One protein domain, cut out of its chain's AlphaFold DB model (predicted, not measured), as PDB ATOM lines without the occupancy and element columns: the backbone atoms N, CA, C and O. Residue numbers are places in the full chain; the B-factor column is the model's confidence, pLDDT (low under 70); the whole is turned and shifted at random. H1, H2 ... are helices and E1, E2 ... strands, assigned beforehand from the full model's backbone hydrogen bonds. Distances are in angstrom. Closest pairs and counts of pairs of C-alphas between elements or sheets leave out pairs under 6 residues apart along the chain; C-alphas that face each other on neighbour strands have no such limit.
ATOM      1  N   PHE A 515      -5.025 -10.822 -20.250       62.25
ATOM      2  CA  PHE A 515      -5.489 -11.746 -19.229       62.25
ATOM      3  C   PHE A 515      -6.895 -11.286 -18.814       62.25
ATOM      4  O   PHE A 515      -7.173 -10.089 -18.749       62.25
ATOM      5  N   GLY A 516      -7.817 -12.230 -18.615       63.78
ATOM      6  CA  GLY A 516      -9.152 -11.898 -18.116       63.78
ATOM      7  C   GLY A 516      -9.084 -11.192 -16.756       63.78
ATOM      8  O   GLY A 516      -8.030 -11.096 -16.137       63.78
ATOM      9  N   LYS A 517     -10.220 -10.708 -16.254       67.81
ATOM     10  CA  LYS A 517     -10.283 -10.195 -14.878       67.81
ATOM     11  C   LYS A 517     -10.346 -11.366 -13.903       67.81
ATOM     12  O   LYS A 517     -11.174 -12.258 -14.068       67.81
ATOM     13  N   PHE A 518      -9.504 -11.345 -12.877       68.19
ATOM     14  CA  PHE A 518      -9.535 -12.279 -11.757       68.19
ATOM     15  C   PHE A 518     -10.400 -11.739 -10.626       68.19
ATOM     16  O   PHE A 518     -10.352 -10.555 -10.301       68.19
ATOM     17  N   ARG A 519     -11.180 -12.611  -9.990       70.69
ATOM     18  CA  ARG A 519     -12.081 -12.229  -8.903       70.69
ATOM     19  C   ARG A 519     -11.968 -13.229  -7.770       70.69
ATOM     20  O   ARG A 519     -11.983 -14.435  -8.003       70.69
ATOM     21  N   PHE A 520     -11.881 -12.730  -6.547       74.75
ATOM     22  CA  PHE A 520     -12.038 -13.553  -5.357       74.75
ATOM     23  C   PHE A 520     -12.587 -12.721  -4.203       74.75
ATOM     24  O   PHE A 520     -12.300 -11.530  -4.073       74.75
ATOM     25  N   ALA A 521     -13.374 -13.359  -3.345       73.38
ATOM     26  CA  ALA A 521     -13.854 -12.754  -2.114       73.38
ATOM     27  C   ALA A 521     -13.021 -13.239  -0.923       73.38
ATOM     28  O   ALA A 521     -12.652 -14.412  -0.837       73.38
ATOM     29  N   VAL A 522     -12.734 -12.333   0.009       78.81
ATOM     30  CA  VAL A 522     -12.154 -12.668   1.308       78.81
ATOM     31  C   VAL A 522     -13.026 -12.128   2.434       78.81
ATOM     32  O   VAL A 522     -13.424 -10.964   2.455       78.81
ATOM     33  N   GLU A 523     -13.312 -12.994   3.401       79.44
ATOM     34  CA  GLU A 523     -14.041 -12.623   4.608       79.44
ATOM     35  C   GLU A 523     -13.071 -12.126   5.690       79.44
ATOM     36  O   GLU A 523     -12.040 -12.755   5.961       79.44
ATOM     37  N   PHE A 524     -13.440 -11.024   6.344       81.38
ATOM     38  CA  PHE A 524     -12.799 -10.509   7.545       81.38
ATOM     39  C   PHE A 524     -13.805 -10.514   8.701       81.38
ATOM     40  O   PHE A 524     -14.824  -9.827   8.666       81.38
ATOM     41  N   ARG A 525     -13.519 -11.282   9.752       81.00
ATOM     42  CA  ARG A 525     -14.372 -11.362  10.948       81.00
ATOM     43  C   ARG A 525     -13.856 -10.419  12.035       81.00
ATOM     44  O   ARG A 525     -12.647 -10.265  12.172       81.00
ATOM     45  N   ASP A 526     -14.762  -9.787  12.775       81.62
ATOM     46  CA  ASP A 526     -14.433  -8.983  13.961       81.62
ATOM     47  C   ASP A 526     -13.495  -7.786  13.700       81.62
ATOM     48  O   ASP A 526     -12.681  -7.432  14.551       81.62
ATOM     49  N   ILE A 527     -13.590  -7.131  12.531       82.94
ATOM     50  CA  ILE A 527     -12.711  -5.999  12.165       82.94
ATOM     51  C   ILE A 527     -12.712  -4.914  13.246       82.94
ATOM     52  O   ILE A 527     -11.655  -4.407  13.625       82.94
ATOM     53  N   TYR A 528     -13.898  -4.542  13.733       81.31
ATOM     54  CA  TYR A 528     -14.031  -3.448  14.688       81.31
ATOM     55  C   TYR A 528     -13.364  -3.797  16.023       81.31
ATOM     56  O   TYR A 528     -12.570  -3.016  16.548       81.31
ATOM     57  N   ASP A 529     -13.611  -5.002  16.539       81.81
ATOM     58  CA  ASP A 529     -12.991  -5.469  17.780       81.81
ATOM     59  C   ASP A 529     -11.483  -5.665  17.634       81.81
ATOM     60  O   ASP A 529     -10.732  -5.371  18.565       81.81
ATOM     61  N   TYR A 530     -11.029  -6.090  16.455       84.31
ATOM     62  CA  TYR A 530      -9.616  -6.266  16.154       84.31
ATOM     63  C   TYR A 530      -8.832  -4.951  16.238       84.31
ATOM     64  O   TYR A 530      -7.766  -4.903  16.854       84.31
ATOM     65  N   PHE A 531      -9.355  -3.881  15.631       84.88
ATOM     66  CA  PHE A 531      -8.651  -2.602  15.523       84.88
ATOM     67  C   PHE A 531      -8.932  -1.638  16.680       84.88
ATOM     68  O   PHE A 531      -8.024  -0.929  17.120       84.88
ATOM     69  N   PHE A 532     -10.158  -1.621  17.206       83.62
ATOM     70  CA  PHE A 532     -10.592  -0.632  18.203       83.62
ATOM     71  C   PHE A 532     -10.723  -1.210  19.614       83.62
ATOM     72  O   PHE A 532     -10.722  -0.464  20.596       83.62
ATOM     73  N   GLY A 533     -10.716  -2.540  19.736       80.75
ATOM     74  CA  GLY A 533     -10.854  -3.251  20.997       80.75
ATOM     75  C   GLY A 533     -12.280  -3.198  21.569       80.75
ATOM     76  O   GLY A 533     -13.057  -2.291  21.268       80.75
ATOM     77  N   PRO A 534     -12.628  -4.134  22.469       73.75
ATOM     78  CA  PRO A 534     -13.964  -4.205  23.065       73.75
ATOM     79  C   PRO A 534     -14.311  -2.981  23.938       73.75
ATOM     80  O   PRO A 534     -15.486  -2.658  24.121       73.75
ATOM     81  N   SER A 535     -13.305  -2.263  24.454       58.00
ATOM     82  CA  SER A 535     -13.472  -1.162  25.417       58.00
ATOM     83  C   SER A 535     -14.049   0.133  24.836       58.00
ATOM     84  O   SER A 535     -14.485   0.989  25.601       58.00
ATOM     85  N   LYS A 565      -2.523  -5.604  17.143       73.62
ATOM     86  CA  LYS A 565      -1.962  -5.939  15.850       73.62
ATOM     87  C   LYS A 565      -2.446  -4.845  14.913       73.62
ATOM     88  O   LYS A 565      -3.615  -4.820  14.558       73.62
ATOM     89  N   ASP A 566      -1.533  -3.971  14.508       87.44
ATOM     90  CA  ASP A 566      -1.804  -2.886  13.552       87.44
ATOM     91  C   ASP A 566      -2.316  -3.402  12.193       87.44
ATOM     92  O   ASP A 566      -2.784  -2.615  11.374       87.44
ATOM     93  N   ILE A 567      -2.209  -4.714  11.936       89.25
ATOM     94  CA  ILE A 567      -2.513  -5.346  10.653       89.25
ATOM     95  C   ILE A 567      -3.367  -6.595  10.867       89.25
ATOM     96  O   ILE A 567      -2.961  -7.500  11.599       89.25
ATOM     97  N   MET A 568      -4.513  -6.678  10.195       89.06
ATOM     98  CA  MET A 568      -5.356  -7.868  10.069       89.06
ATOM     99  C   MET A 568      -5.090  -8.539   8.719       89.06
ATOM    100  O   MET A 568      -4.982  -7.862   7.704       89.06
ATOM    101  N   ILE A 569      -4.973  -9.867   8.688       89.00
ATOM    102  CA  ILE A 569      -4.631 -10.621   7.472       89.00
ATOM    103  C   ILE A 569      -5.804 -11.522   7.101       89.00
ATOM    104  O   ILE A 569      -6.261 -12.302   7.936       89.00
ATOM    105  N   SER A 570      -6.264 -11.445   5.854       87.56
ATOM    106  CA  SER A 570      -7.305 -12.330   5.338       87.56
ATOM    107  C   SER A 570      -6.834 -13.785   5.254       87.56
ATOM    108  O   SER A 570      -5.632 -14.082   5.213       87.56
ATOM    109  N   LYS A 571      -7.788 -14.716   5.107       84.19
ATOM    110  CA  LYS A 571      -7.475 -16.054   4.585       84.19
ATOM    111  C   LYS A 571      -6.783 -15.914   3.226       84.19
ATOM    112  O   LYS A 571      -7.067 -14.990   2.461       84.19
ATOM    113  N   SER A 572      -5.836 -16.806   2.950       83.38
ATOM    114  CA  SER A 572      -5.108 -16.761   1.690       83.38
ATOM    115  C   SER A 572      -5.877 -17.426   0.567       83.38
ATOM    116  O   SER A 572      -6.342 -18.549   0.749       83.38
ATOM    117  N   VAL A 573      -5.894 -16.791  -0.596       79.25
ATOM    118  CA  VAL A 573      -6.469 -17.348  -1.819       79.25
ATOM    119  C   VAL A 573      -5.336 -17.711  -2.763       79.25
ATOM    120  O   VAL A 573      -4.434 -16.910  -2.999       79.25
ATOM    121  N   VAL A 574      -5.343 -18.943  -3.261       77.00
ATOM    122  CA  VAL A 574      -4.357 -19.411  -4.235       77.00
ATOM    123  C   VAL A 574      -4.944 -19.277  -5.630       77.00
ATOM    124  O   VAL A 574      -6.017 -19.806  -5.896       77.00
ATOM    125  N   CYS A 575      -4.227 -18.593  -6.511       70.06
ATOM    126  CA  CYS A 575      -4.610 -18.389  -7.898       70.06
ATOM    127  C   CYS A 575      -3.358 -18.372  -8.776       70.06
ATOM    128  O   CYS A 575      -2.377 -17.711  -8.439       70.06
ATOM    129  N   ALA A 576      -3.371 -19.138  -9.872       68.50
ATOM    130  CA  ALA A 576      -2.249 -19.251 -10.810       68.50
ATOM    131  C   ALA A 576      -0.885 -19.532 -10.131       68.50
ATOM    132  O   ALA A 576       0.141 -18.950 -10.476       68.50
ATOM    133  N   GLY A 577      -0.873 -20.388  -9.099       68.75
ATOM    134  CA  GLY A 577       0.341 -20.724  -8.337       68.75
ATOM    135  C   GLY A 577       0.854 -19.615  -7.403       68.75
ATOM    136  O   GLY A 577       1.880 -19.785  -6.738       68.75
ATOM    137  N   LEU A 578       0.138 -18.495  -7.308       72.88
ATOM    138  CA  LEU A 578       0.417 -17.389  -6.404       72.88
ATOM    139  C   LEU A 578      -0.578 -17.397  -5.244       72.88
ATOM    140  O   LEU A 578      -1.761 -17.680  -5.406       72.88
ATOM    141  N   GLN A 579      -0.086 -17.091  -4.050       82.81
ATOM    142  CA  GLN A 579      -0.890 -16.940  -2.849       82.81
ATOM    143  C   GLN A 579      -1.145 -15.452  -2.607       82.81
ATOM    144  O   GLN A 579      -0.221 -14.693  -2.314       82.81
ATOM    145  N   TYR A 580      -2.405 -15.054  -2.690       83.12
ATOM    146  CA  TYR A 580      -2.883 -13.709  -2.411       83.12
ATOM    147  C   TYR A 580      -3.440 -13.629  -0.991       83.12
ATOM    148  O   TYR A 580      -4.065 -14.570  -0.496       83.12
ATOM    149  N   ARG A 581      -3.202 -12.505  -0.318       86.25
ATOM    150  CA  ARG A 581      -3.817 -12.148   0.967       86.25
ATOM    151  C   ARG A 581      -4.154 -10.672   0.948       86.25
ATOM    152  O   ARG A 581      -3.377  -9.879   0.431       86.25
ATOM    153  N   VAL A 582      -5.270 -10.301   1.547       86.75
ATOM    154  CA  VAL A 582      -5.601  -8.901   1.788       86.75
ATOM    155  C   VAL A 582      -5.210  -8.581   3.222       86.75
ATOM    156  O   VAL A 582      -5.584  -9.282   4.161       86.75
ATOM    157  N   LEU A 583      -4.405  -7.546   3.380       88.88
ATOM    158  CA  LEU A 583      -3.994  -6.986   4.652       88.88
ATOM    159  C   LEU A 583      -4.847  -5.747   4.897       88.88
ATOM    160  O   LEU A 583      -4.920  -4.885   4.030       88.88
ATOM    161  N   LEU A 584      -5.483  -5.647   6.054       89.56
ATOM    162  CA  LEU A 584      -6.100  -4.409   6.519       89.56
ATOM    163  C   LEU A 584      -5.201  -3.807   7.589       89.56
ATOM    164  O   LEU A 584      -4.702  -4.537   8.437       89.56
ATOM    165  N   SER A 585      -4.998  -2.498   7.574       90.56
ATOM    166  CA  SER A 585      -4.230  -1.786   8.598       90.56
ATOM    167  C   SER A 585      -4.862  -0.443   8.918       90.56
ATOM    168  O   SER A 585      -5.416   0.182   8.021       90.56
ATOM    169  N   ILE A 586      -4.744   0.045  10.150       88.81
ATOM    170  CA  ILE A 586      -5.174   1.412  10.483       88.81
ATOM    171  C   ILE A 586      -4.222   2.401   9.805       88.81
ATOM    172  O   ILE A 586      -3.003   2.292   9.953       88.81
ATOM    173  N   ALA A 587      -4.766   3.358   9.051       84.81
ATOM    174  CA  ALA A 587      -4.010   4.511   8.596       84.81
ATOM    175  C   ALA A 587      -3.548   5.267   9.840       84.81
ATOM    176  O   ALA A 587      -4.369   5.762  10.610       84.81
ATOM    177  N   LYS A 588      -2.237   5.324  10.062       82.12
ATOM    178  CA  LYS A 588      -1.697   6.304  10.998       82.12
ATOM    179  C   LYS A 588      -1.957   7.657  10.350       82.12
ATOM    180  O   LYS A 588      -1.733   7.784   9.143       82.12
ATOM    181  N   ASP A 589      -2.490   8.602  11.119       71.19
ATOM    182  CA  ASP A 589      -2.491  10.007  10.733       71.19
ATOM    183  C   ASP A 589      -1.017  10.385  10.598       71.19
ATOM    184  O   ASP A 589      -0.339  10.722  11.566       71.19
ATOM    185  N   PRO A 617     -11.679   6.483  12.329       76.50
ATOM    186  CA  PRO A 617     -10.532   5.676  11.958       76.50
ATOM    187  C   PRO A 617     -10.628   5.248  10.493       76.50
ATOM    188  O   PRO A 617     -11.639   4.708  10.035       76.50
ATOM    189  N   VAL A 618      -9.543   5.486   9.768       83.12
ATOM    190  CA  VAL A 618      -9.409   5.135   8.359       83.12
ATOM    191  C   VAL A 618      -8.617   3.830   8.268       83.12
ATOM    192  O   VAL A 618      -7.515   3.736   8.804       83.12
ATOM    193  N   LEU A 619      -9.152   2.807   7.606       84.75
ATOM    194  CA  LEU A 619      -8.417   1.583   7.287       84.75
ATOM    195  C   LEU A 619      -7.782   1.693   5.900       84.75
ATOM    196  O   LEU A 619      -8.363   2.250   4.977       84.75
ATOM    197  N   ARG A 620      -6.593   1.122   5.734       85.12
ATOM    198  CA  ARG A 620      -5.936   0.882   4.446       85.12
ATOM    199  C   ARG A 620      -6.004  -0.614   4.156       85.12
ATOM    200  O   ARG A 620      -5.755  -1.421   5.049       85.12
ATOM    201  N   ALA A 621      -6.327  -0.976   2.920       83.25
ATOM    202  CA  ALA A 621      -6.196  -2.345   2.438       83.25
ATOM    203  C   ALA A 621      -4.891  -2.490   1.639       83.25
ATOM    204  O   ALA A 621      -4.438  -1.546   0.999       83.25
ATOM    205  N   LEU A 622      -4.261  -3.658   1.668       82.38
ATOM    206  CA  LEU A 622      -3.064  -3.952   0.887       82.38
ATOM    207  C   LEU A 622      -3.133  -5.387   0.387       82.38
ATOM    208  O   LEU A 622      -3.331  -6.320   1.163       82.38
ATOM    209  N   LEU A 623      -2.957  -5.580  -0.914       82.19
ATOM    210  CA  LEU A 623      -2.892  -6.909  -1.499       82.19
ATOM    211  C   LEU A 623      -1.461  -7.457  -1.400       82.19
ATOM    212  O   LEU A 623      -0.560  -7.021  -2.112       82.19
ATOM    213  N   GLN A 624      -1.248  -8.439  -0.529       83.62
ATOM    214  CA  GLN A 624       0.004  -9.177  -0.424       83.62
ATOM    215  C   GLN A 624       0.020 -10.347  -1.414       83.62
ATOM    216  O   GLN A 624      -0.876 -11.193  -1.408       83.62
ATOM    217  N   ARG A 625       1.091 -10.437  -2.210       80.75
ATOM    218  CA  ARG A 625       1.342 -11.520  -3.170       80.75
ATOM    219  C   ARG A 625       2.566 -12.329  -2.747       80.75
ATOM    220  O   ARG A 625       3.667 -11.789  -2.707       80.75
ATOM    221  N   ASN A 626       2.393 -13.622  -2.492       79.25
ATOM    222  CA  ASN A 626       3.473 -14.548  -2.147       79.25
ATOM    223  C   ASN A 626       3.557 -15.681  -3.180       79.25
ATOM    224  O   ASN A 626       2.532 -16.224  -3.591       79.25
ATOM    225  N   LYS A 627       4.767 -16.086  -3.578       74.56
ATOM    226  CA  LYS A 627       4.956 -17.311  -4.371       74.56
ATOM    227  C   LYS A 627       4.808 -18.541  -3.476       74.56
ATOM    228  O   LYS A 627       5.397 -18.613  -2.394       74.56
ATOM    229  N   ILE A 628       4.036 -19.522  -3.932       72.25
ATOM    230  CA  ILE A 628       3.854 -20.783  -3.212       72.25
ATOM    231  C   ILE A 628       5.157 -21.584  -3.305       72.25
ATOM    232  O   ILE A 628       5.620 -21.897  -4.395       72.25
ATOM    233  N   GLY A 629       5.766 -21.897  -2.156       67.44
ATOM    234  CA  GLY A 629       6.966 -22.744  -2.069       67.44
ATOM    235  C   GLY A 629       8.308 -22.030  -1.838       67.44
ATOM    236  O   GLY A 629       9.290 -22.707  -1.554       67.44
ATOM    237  N   SER A 660       2.387  -5.080 -14.418       62.72
ATOM    238  CA  SER A 660       1.579  -4.144 -13.640       62.72
ATOM    239  C   SER A 660       0.247  -4.803 -13.312       62.72
ATOM    240  O   SER A 660      -0.568  -5.063 -14.193       62.72
ATOM    241  N   ILE A 661       0.034  -5.099 -12.035       65.31
ATOM    242  CA  ILE A 661      -1.245  -5.618 -11.566       65.31
ATOM    243  C   ILE A 661      -2.095  -4.428 -11.157       65.31
ATOM    244  O   ILE A 661      -1.690  -3.657 -10.282       65.31
ATOM    245  N   SER A 662      -3.285  -4.343 -11.740       70.56
ATOM    246  CA  SER A 662      -4.335  -3.481 -11.231       70.56
ATOM    247  C   SER A 662      -5.324  -4.275 -10.405       70.56
ATOM    248  O   SER A 662      -5.556  -5.452 -10.653       70.56
ATOM    249  N   TYR A 663      -5.854  -3.692  -9.340       70.75
ATOM    250  CA  TYR A 663      -6.880  -4.357  -8.550       70.75
ATOM    251  C   TYR A 663      -7.812  -3.339  -7.924       70.75
ATOM    252  O   TYR A 663      -7.416  -2.205  -7.670       70.75
ATOM    253  N   ARG A 664      -9.038  -3.788  -7.665       72.81
ATOM    254  CA  ARG A 664     -10.132  -3.055  -7.053       72.81
ATOM    255  C   ARG A 664     -10.690  -3.863  -5.895       72.81
ATOM    256  O   ARG A 664     -11.064  -5.019  -6.062       72.81
ATOM    257  N   ILE A 665     -10.720  -3.257  -4.714       72.06
ATOM    258  CA  ILE A 665     -11.285  -3.863  -3.506       72.06
ATOM    259  C   ILE A 665     -12.618  -3.188  -3.238       72.06
ATOM    260  O   ILE A 665     -12.655  -1.973  -3.093       72.06
ATOM    261  N   PHE A 666     -13.678  -3.978  -3.162       75.56
ATOM    262  CA  PHE A 666     -15.018  -3.576  -2.767       75.56
ATOM    263  C   PHE A 666     -15.246  -4.094  -1.350       75.56
ATOM    264  O   PHE A 666     -15.009  -5.272  -1.087       75.56
ATOM    265  N   MET A 667     -15.678  -3.243  -0.425       74.25
ATOM    266  CA  MET A 667     -15.976  -3.662   0.945       74.25
ATOM    267  C   MET A 667     -17.449  -3.496   1.252       74.25
ATOM    268  O   MET A 667     -18.049  -2.489   0.881       74.25
ATOM    269  N   PHE A 668     -17.995  -4.487   1.945       73.06
ATOM    270  CA  PHE A 668     -19.404  -4.576   2.276       73.06
ATOM    271  C   PHE A 668     -19.561  -4.980   3.744       73.06
ATOM    272  O   PHE A 668     -18.867  -5.878   4.235       73.06
ATOM    273  N   ASN A 669     -20.487  -4.331   4.448       71.38
ATOM    274  CA  ASN A 669     -20.976  -4.844   5.722       71.38
ATOM    275  C   ASN A 669     -21.766  -6.126   5.431       71.38
ATOM    276  O   ASN A 669     -22.669  -6.087   4.599       71.38
ATOM    277  N   ARG A 670     -21.426  -7.254   6.069       69.25
ATOM    278  CA  ARG A 670     -22.081  -8.542   5.799       69.25
ATOM    279  C   ARG A 670     -23.581  -8.457   6.041       69.25
ATOM    280  O   ARG A 670     -24.330  -8.919   5.197       69.25
ATOM    281  N   ASP A 671     -24.034  -7.848   7.129       69.00
ATOM    282  CA  ASP A 671     -25.466  -7.829   7.451       69.00
ATOM    283  C   ASP A 671     -26.266  -6.935   6.502       69.00
ATOM    284  O   ASP A 671     -27.396  -7.266   6.134       69.00
ATOM    285  N   ASP A 672     -25.669  -5.824   6.068       66.38
ATOM    286  CA  ASP A 672     -26.282  -4.974   5.052       66.38
ATOM    287  C   ASP A 672     -26.299  -5.721   3.716       66.38
ATOM    288  O   ASP A 672     -27.363  -5.887   3.133       66.38
ATOM    289  N   PHE A 673     -25.159  -6.274   3.292       61.41
ATOM    290  CA  PHE A 673     -24.983  -7.004   2.030       61.41
ATOM    291  C   PHE A 673     -25.832  -8.272   1.908       61.41
ATOM    292  O   PHE A 673     -26.238  -8.669   0.820       61.41
ATOM    293  N   MET A 674     -26.105  -8.925   3.030       59.38
ATOM    294  CA  MET A 674     -26.916 -10.138   3.080       59.38
ATOM    295  C   MET A 674     -28.396  -9.802   3.292       59.38
ATOM    296  O   MET A 674     -29.239 -10.696   3.236       59.38
ATOM    297  N   GLY A 675     -28.706  -8.515   3.500       57.69
ATOM    298  CA  GLY A 675     -30.024  -7.990   3.809       57.69
ATOM    299  C   GLY A 675     -30.509  -8.498   5.159       57.69
ATOM    300  O   GLY A 675     -31.024  -9.611   5.238       57.69
ATOM    301  N   ARG A 676     -30.405  -7.677   6.217       56.78
ATOM    302  CA  ARG A 676     -30.972  -7.998   7.538       56.78
ATOM    303  C   ARG A 676     -32.341  -8.668   7.403       56.78
ATOM    304  O   ARG A 676     -33.310  -8.043   6.957       56.78
ATOM    305  N   ARG A 695     -34.917   1.297   2.036       47.91
ATOM    306  CA  ARG A 695     -33.571   0.749   1.887       47.91
ATOM    307  C   ARG A 695     -32.913   1.615   0.824       47.91
ATOM    308  O   ARG A 695     -33.430   1.710  -0.288       47.91
ATOM    309  N   ASN A 696     -31.863   2.335   1.204       43.38
ATOM    310  CA  ASN A 696     -31.135   3.170   0.269       43.38
ATOM    311  C   ASN A 696     -30.331   2.227  -0.628       43.38
ATOM    312  O   ASN A 696     -29.190   1.898  -0.321       43.38
ATOM    313  N   TRP A 697     -30.980   1.704  -1.668       42.72
ATOM    314  CA  TRP A 697     -30.411   0.733  -2.601       42.72
ATOM    315  C   TRP A 697     -29.156   1.261  -3.298       42.72
ATOM    316  O   TRP A 697     -28.289   0.465  -3.651       42.72
ATOM    317  N   ASP A 698     -29.010   2.585  -3.399       41.56
ATOM    318  CA  ASP A 698     -27.796   3.224  -3.909       41.56
ATOM    319  C   ASP A 698     -26.563   2.845  -3.057       41.56
ATOM    320  O   ASP A 698     -25.482   2.632  -3.597       41.56
ATOM    321  N   ALA A 699     -26.731   2.609  -1.747       42.62
ATOM    322  CA  ALA A 699     -25.647   2.171  -0.857       42.62
ATOM    323  C   ALA A 699     -25.235   0.695  -1.040       42.62
ATOM    324  O   ALA A 699     -24.191   0.286  -0.544       42.62
ATOM    325  N   PHE A 700     -26.050  -0.116  -1.725       43.31
ATOM    326  CA  PHE A 700     -25.724  -1.512  -2.043       43.31
ATOM    327  C   PHE A 700     -24.907  -1.640  -3.328       43.31
ATOM    328  O   PHE A 700     -24.189  -2.621  -3.525       43.31
ATOM    329  N   VAL A 701     -25.084  -0.676  -4.232       45.00
ATOM    330  CA  VAL A 701     -24.457  -0.654  -5.555       45.00
ATOM    331  C   VAL A 701     -23.108   0.060  -5.497       45.00
ATOM    332  O   VAL A 701     -22.180  -0.344  -6.202       45.00
ATOM    333  N   ASP A 702     -22.966   1.046  -4.611       46.25
ATOM    334  CA  ASP A 702     -21.704   1.742  -4.416       46.25
ATOM    335  C   ASP A 702     -20.857   1.031  -3.349       46.25
ATOM    336  O   ASP A 702     -21.205   1.044  -2.167       46.25
ATOM    337  N   PRO A 703     -19.724   0.400  -3.715       49.12
ATOM    338  CA  PRO A 703     -18.802  -0.090  -2.704       49.12
ATOM    339  C   PRO A 703     -18.349   1.050  -1.802       49.12
ATOM    340  O   PRO A 703     -18.111   2.158  -2.284       49.12
ATOM    341  N   VAL A 704     -18.113   0.747  -0.518       52.09
ATOM    342  CA  VAL A 704     -17.571   1.721   0.453       52.09
ATOM    343  C   VAL A 704     -16.340   2.441  -0.120       52.09
ATOM    344  O   VAL A 704     -16.164   3.638   0.103       52.09
ATOM    345  N   THR A 705     -15.544   1.738  -0.935       50.53
ATOM    346  CA  THR A 705     -14.557   2.313  -1.856       50.53
ATOM    347  C   THR A 705     -14.372   1.435  -3.088       50.53
ATOM    348  O   THR A 705     -14.344   0.217  -2.961       50.53
ATOM    349  N   ALA A 706     -14.146   2.036  -4.257       50.41
ATOM    350  CA  ALA A 706     -13.487   1.395  -5.392       50.41
ATOM    351  C   ALA A 706     -12.159   2.123  -5.628       50.41
ATOM    352  O   ALA A 706     -12.140   3.337  -5.835       50.41
ATOM    353  N   CYS A 707     -11.041   1.410  -5.558       55.28
ATOM    354  CA  CYS A 707      -9.729   1.970  -5.873       55.28
ATOM    355  C   CYS A 707      -9.170   1.226  -7.072       55.28
ATOM    356  O   CYS A 707      -9.067   0.011  -7.008       55.28
ATOM    357  N   ASP A 708      -8.833   1.942  -8.139       53.62
ATOM    358  CA  ASP A 708      -8.054   1.384  -9.239       53.62
ATOM    359  C   ASP A 708      -6.576   1.619  -8.928       53.62
ATOM    360  O   ASP A 708      -6.195   2.694  -8.458       53.62
ATOM    361  N   PHE A 709      -5.752   0.601  -9.139       64.44
ATOM    362  CA  PHE A 709      -4.349   0.630  -8.756       64.44
ATOM    363  C   PHE A 709      -3.452   0.237  -9.927       64.44
ATOM    364  O   PHE A 709      -3.837  -0.624 -10.692       64.44
ATOM    365  N   ASP A 710      -2.272   0.839 -10.063       53.09
ATOM    366  CA  ASP A 710      -1.207   0.431 -10.989       53.09
ATOM    367  C   ASP A 710       0.133   0.631 -10.234       53.09
ATOM    368  O   ASP A 710       0.579   1.770 -10.120       53.09
ATOM    369  N   GLY A 711       0.772  -0.404  -9.650       55.25
ATOM    370  CA  GLY A 711       2.133  -0.259  -9.057       55.25
ATOM    371  C   GLY A 711       2.445  -0.946  -7.706       55.25
ATOM    372  O   GLY A 711       2.058  -2.088  -7.485       55.25
ATOM    373  N   ASP A 712       3.186  -0.272  -6.807       46.00
ATOM    374  CA  ASP A 712       3.846  -0.846  -5.605       46.00
ATOM    375  C   ASP A 712       3.098  -0.649  -4.254       46.00
ATOM    376  O   ASP A 712       3.653  -0.199  -3.254       46.00
ATOM    377  N   GLY A 713       1.829  -1.061  -4.188       54.69
ATOM    378  CA  GLY A 713       1.228  -1.589  -2.960       54.69
ATOM    379  C   GLY A 713       0.612  -0.671  -1.893       54.69
ATOM    380  O   GLY A 713       0.708  -1.054  -0.736       54.69
ATOM    381  N   PHE A 714      -0.113   0.416  -2.188       55.47
ATOM    382  CA  PHE A 714      -0.961   1.051  -1.151       55.47
ATOM    383  C   PHE A 714      -2.330   1.510  -1.670       55.47
ATOM    384  O   PHE A 714      -2.418   2.229  -2.663       55.47
ATOM    385  N   VAL A 715      -3.403   1.101  -0.981       61.53
ATOM    386  CA  VAL A 715      -4.786   1.531  -1.259       61.53
ATOM    387  C   VAL A 715      -5.096   2.809  -0.481       61.53
ATOM    388  O   VAL A 715      -4.632   2.991   0.650       61.53
ATOM    389  N   ARG A 716      -5.911   3.688  -1.076       65.69
ATOM    390  CA  ARG A 716      -6.455   4.873  -0.403       65.69
ATOM    391  C   ARG A 716      -7.229   4.434   0.842       65.69
ATOM    392  O   ARG A 716      -7.980   3.465   0.804       65.69
ATOM    393  N   GLY A 717      -7.020   5.137   1.948       71.69
ATOM    394  CA  GLY A 717      -7.723   4.825   3.180       71.69
ATOM    395  C   GLY A 717      -9.245   4.964   3.024       71.69
ATOM    396  O   GLY A 717      -9.708   5.881   2.345       71.69
ATOM    397  N   PHE A 718     -10.011   4.078   3.653       76.19
ATOM    398  CA  PHE A 718     -11.472   4.109   3.698       76.19
ATOM    399  C   PHE A 718     -11.974   4.143   5.143       76.19
ATOM    400  O   PHE A 718     -11.344   3.606   6.054       76.19
ATOM    401  N   VAL A 719     -13.117   4.788   5.362       78.56
ATOM    402  CA  VAL A 719     -13.733   4.883   6.690       78.56
ATOM    403  C   VAL A 719     -14.558   3.626   6.943       78.56
ATOM    404  O   VAL A 719     -15.405   3.264   6.130       78.56
ATOM    405  N   VAL A 720     -14.331   2.969   8.079       72.56
ATOM    406  CA  VAL A 720     -15.179   1.851   8.515       72.56
ATOM    407  C   VAL A 720     -16.476   2.421   9.088       72.56
ATOM    408  O   VAL A 720     -16.399   3.271   9.981       72.56
ATOM    409  N   PRO A 721     -17.660   1.993   8.612       69.56
ATOM    410  CA  PRO A 721     -18.921   2.389   9.223       69.56
ATOM    411  C   PRO A 721     -18.938   1.983  10.699       69.56
ATOM    412  O   PRO A 721     -18.603   0.848  11.036       69.56
ATOM    413  N   GLU A 722     -19.323   2.900  11.588       71.31
ATOM    414  CA  GLU A 722     -19.576   2.517  12.975       71.31
ATOM    415  C   GLU A 722     -20.777   1.564  13.012       71.31
ATOM    416  O   GLU A 722     -21.821   1.880  12.430       71.31
ATOM    417  N   PRO A 723     -20.655   0.402  13.673       68.38
ATOM    418  CA  PRO A 723     -21.768  -0.521  13.799       68.38
ATOM    419  C   PRO A 723     -22.896   0.170  14.565       68.38
ATOM    420  O   PRO A 723     -22.681   0.710  15.650       68.38
ATOM    421  N   SER A 724     -24.109   0.155  14.005       68.31
ATOM    422  CA  SER A 724     -25.249   0.854  14.609       68.31
ATOM    423  C   SER A 724     -25.608   0.315  15.998       68.31
ATOM    424  O   SER A 724     -26.091   1.068  16.839       68.31
ATOM    425  N   ASN A 725     -25.320  -0.966  16.257       72.38
ATOM    426  CA  ASN A 725     -25.465  -1.625  17.549       72.38
ATOM    427  C   ASN A 725     -24.272  -2.543  17.859       72.38
ATOM    428  O   ASN A 725     -23.625  -3.089  16.971       72.38
ATOM    429  N   ALA A 726     -24.049  -2.822  19.146       63.62
ATOM    430  CA  ALA A 726     -22.993  -3.732  19.608       63.62
ATOM    431  C   ALA A 726     -23.122  -5.178  19.077       63.62
ATOM    432  O   ALA A 726     -22.122  -5.890  19.023       63.62
ATOM    433  N   LYS A 727     -24.329  -5.617  18.690       65.00
ATOM    434  CA  LYS A 727     -24.538  -6.916  18.025       65.00
ATOM    435  C   LYS A 727     -24.047  -6.900  16.573       65.00
ATOM    436  O   LYS A 727     -23.431  -7.864  16.144       65.00
ATOM    437  N   ASP A 728     -24.219  -5.781  15.874       62.81
ATOM    438  CA  ASP A 728     -23.776  -5.605  14.482       62.81
ATOM    439  C   ASP A 728     -22.254  -5.552  14.379       62.81
ATOM    440  O   ASP A 728     -21.673  -5.925  13.372       62.81
ATOM    441  N   ALA A 729     -21.581  -5.116  15.438       59.09
ATOM    442  CA  ALA A 729     -20.127  -5.077  15.494       59.09
ATOM    443  C   ALA A 729     -19.475  -6.477  15.448       59.09
ATOM    444  O   ALA A 729     -18.294  -6.580  15.127       59.09
ATOM    445  N   ALA A 730     -20.237  -7.533  15.773       55.72
ATOM    446  CA  ALA A 730     -19.824  -8.928  15.609       55.72
ATOM    447  C   ALA A 730     -20.121  -9.473  14.198       55.72
ATOM    448  O   ALA A 730     -19.646 -10.551  13.838       55.72
ATOM    449  N   SER A 731     -20.908  -8.755  13.390       62.41
ATOM    450  CA  SER A 731     -21.111  -9.132  11.996       62.41
ATOM    451  C   SER A 731     -19.801  -8.924  11.234       62.41
ATOM    452  O   SER A 731     -19.130  -7.895  11.356       62.41
ATOM    453  N   GLY A 732     -19.360  -9.953  10.508       66.19
ATOM    454  CA  GLY A 732     -18.147  -9.862   9.696       66.19
ATOM    455  C   GLY A 732     -18.271  -8.758   8.641       66.19
ATOM    456  O   GLY A 732     -19.368  -8.386   8.243       66.19
ATOM    457  N   MET A 733     -17.154  -8.249   8.129       69.88
ATOM    458  CA  MET A 733     -17.168  -7.485   6.881       69.88
ATOM    459  C   MET A 733     -16.581  -8.333   5.764       69.88
ATOM    460  O   MET A 733     -15.652  -9.122   5.961       69.88
ATOM    461  N   TRP A 734     -17.124  -8.171   4.570       68.50
ATOM    462  CA  TRP A 734     -16.624  -8.846   3.386       68.50
ATOM    463  C   TRP A 734     -15.830  -7.866   2.542       68.50
ATOM    464  O   TRP A 734     -16.233  -6.718   2.358       68.50
ATOM    465  N   ALA A 735     -14.694  -8.325   2.024       69.25
ATOM    466  CA  ALA A 735     -13.944  -7.607   1.010       69.25
ATOM    467  C   ALA A 735     -13.891  -8.462  -0.258       69.25
ATOM    468  O   ALA A 735     -13.335  -9.560  -0.272       69.25
ATOM    469  N   VAL A 736     -14.472  -7.958  -1.337       67.25
ATOM    470  CA  VAL A 736     -14.398  -8.557  -2.666       67.25
ATOM    471  C   VAL A 736     -13.248  -7.899  -3.404       67.25
ATOM    472  O   VAL A 736     -13.222  -6.681  -3.557       67.25
ATOM    473  N   VAL A 737     -12.275  -8.686  -3.851       70.19
ATOM    474  CA  VAL A 737     -11.124  -8.188  -4.601       70.19
ATOM    475  C   VAL A 737     -11.239  -8.631  -6.051       70.19
ATOM    476  O   VAL A 737     -11.249  -9.821  -6.365       70.19
ATOM    477  N   VAL A 738     -11.293  -7.653  -6.945       69.12
ATOM    478  CA  VAL A 738     -11.228  -7.841  -8.392       69.12
ATOM    479  C   VAL A 738      -9.839  -7.418  -8.846       69.12
ATOM    480  O   VAL A 738      -9.491  -6.249  -8.759       69.12
ATOM    481  N   ILE A 739      -9.025  -8.362  -9.298       67.25
ATOM    482  CA  ILE A 739      -7.695  -8.110  -9.852       67.25
ATOM    483  C   ILE A 739      -7.794  -8.106 -11.379       67.25
ATOM    484  O   ILE A 739      -8.301  -9.047 -11.977       67.25
ATOM    485  N   ASP A 740      -7.274  -7.070 -12.014       66.56
ATOM    486  CA  ASP A 740      -7.157  -6.938 -13.459       66.56
ATOM    487  C   ASP A 740      -5.666  -6.913 -13.844       66.56
ATOM    488  O   ASP A 740      -4.896  -6.035 -13.435       66.56
ATOM    489  N   PHE A 741      -5.229  -7.951 -14.559       65.19
ATOM    490  CA  PHE A 741      -3.840  -8.123 -14.977       65.19
ATOM    491  C   PHE A 741      -3.642  -7.403 -16.313       65.19
ATOM    492  O   PHE A 741      -4.159  -7.860 -17.333       65.19
ATOM    493  N   LYS A 742      -2.910  -6.284 -16.293       60.62
ATOM    494  CA  LYS A 742      -2.613  -5.486 -17.489       60.62
ATOM    495  C   LYS A 742      -1.387  -5.994 -18.236       60.62
ATOM    496  O   LYS A 742      -0.406  -6.398 -17.564       60.62
TER     497      LYS A 742
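What this domain is: This is residues 515 to 535, 565 to 589, 617 to 629, 660 to 676 and 695 to 742 of the 742 residues of the protein "BTB domain-containing protein" of Powellomyces hirtus (UniProt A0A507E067). Two strongly twisted sheets lie face to face as a sandwich with their strands crossed; E1, E7 and E6 make one sheet, and E2, E3, E4 and E5 the other, a branched one. H1 packs on the branched sheet at one end of the sandwich, the short H2 follows directly on the last residue of E6 towards that same end, with the short H3 near H2, and a long stretch with no named element, residues 702 to 732, pairs briefly with E5 through its residues 718 to 719. The printed part has 124 residues, with three named helices and seven named strands in the order E1 H1 E2 E3 E4 E5 E6 H2 H3 E7. Both sheets are antiparallel, the first in the order E1, E7, E6, and the class is mixed. The whole is compact, with a radius of gyration of the C-alphas of 14.8 A and spans of 42, 34 and 27 A.

How they stand to each other: E1, residues 517 to 524, is the antiparallel neighbour of E7, residues 733 to 741, with N 518 and O 739 2.7 A apart. E7 is the inner strand, and E6, residues 661 to 669, is its other antiparallel neighbour, with N 664 and O 738 2.7 A apart. In the branched sheet E4, residues 578 to 586, has E2, residues 567 to 569, and E3, residues 573 to 575, on one side and E5, residues 618 to 627, on the other side. N 568 and O 584 of E2 and E4 are 2.8 A apart, N 573 and O 580 of the hairpin E3 and E4 2.9 A, and N 620 and O 585 of E5 and E4 2.7 A. The parts of the two sheets that face each other are 9.2 A apart centre to centre, with strands at 48 degrees; the closest C-alphas of E1 and E4, those of Val 522 and Val 582, are 7.6 A apart. H1, residues 527 to 532, is on the branched sheet over E4, at a height over the sheet of 9.2 A on a local plane only just fitted, with 6 C-alphas. H2, residues 670 to 673, and H3, residues 698 to 701, are close but not clearly touching, with the C-alphas of Phe 673 and Phe 700 closest at 6.9 A. Every O i to N i+4 pair of H1 is within hydrogen-bond range; H2 and H3 are too short for one.

Where its parts are: E1 begins at C-alpha 517, (-10.283, -10.195, -14.878), and is 22.6 A long. E4 measures 25.9 A, E5 29.5 A and E6 26.2 A. E7 is 25.6 A long and ends at C-alpha 741, (-3.840, -8.123, -14.977).

The domain as a whole: The farthest C-alphas, those of Gly 629 and Arg 695, are 47.0 A apart. Four cuts, leaving out residues 536 to 564, 590 to 616, 630 to 659 and 677 to 694, have C-alpha gaps of 15.7, 9.2, 22.6 and 10.7 A. Of the links printed whole, H3 to E7 is long. The mean pLDDT of the printed part is 70.2, and 58 residues are under 70, among them residues 695 to 716.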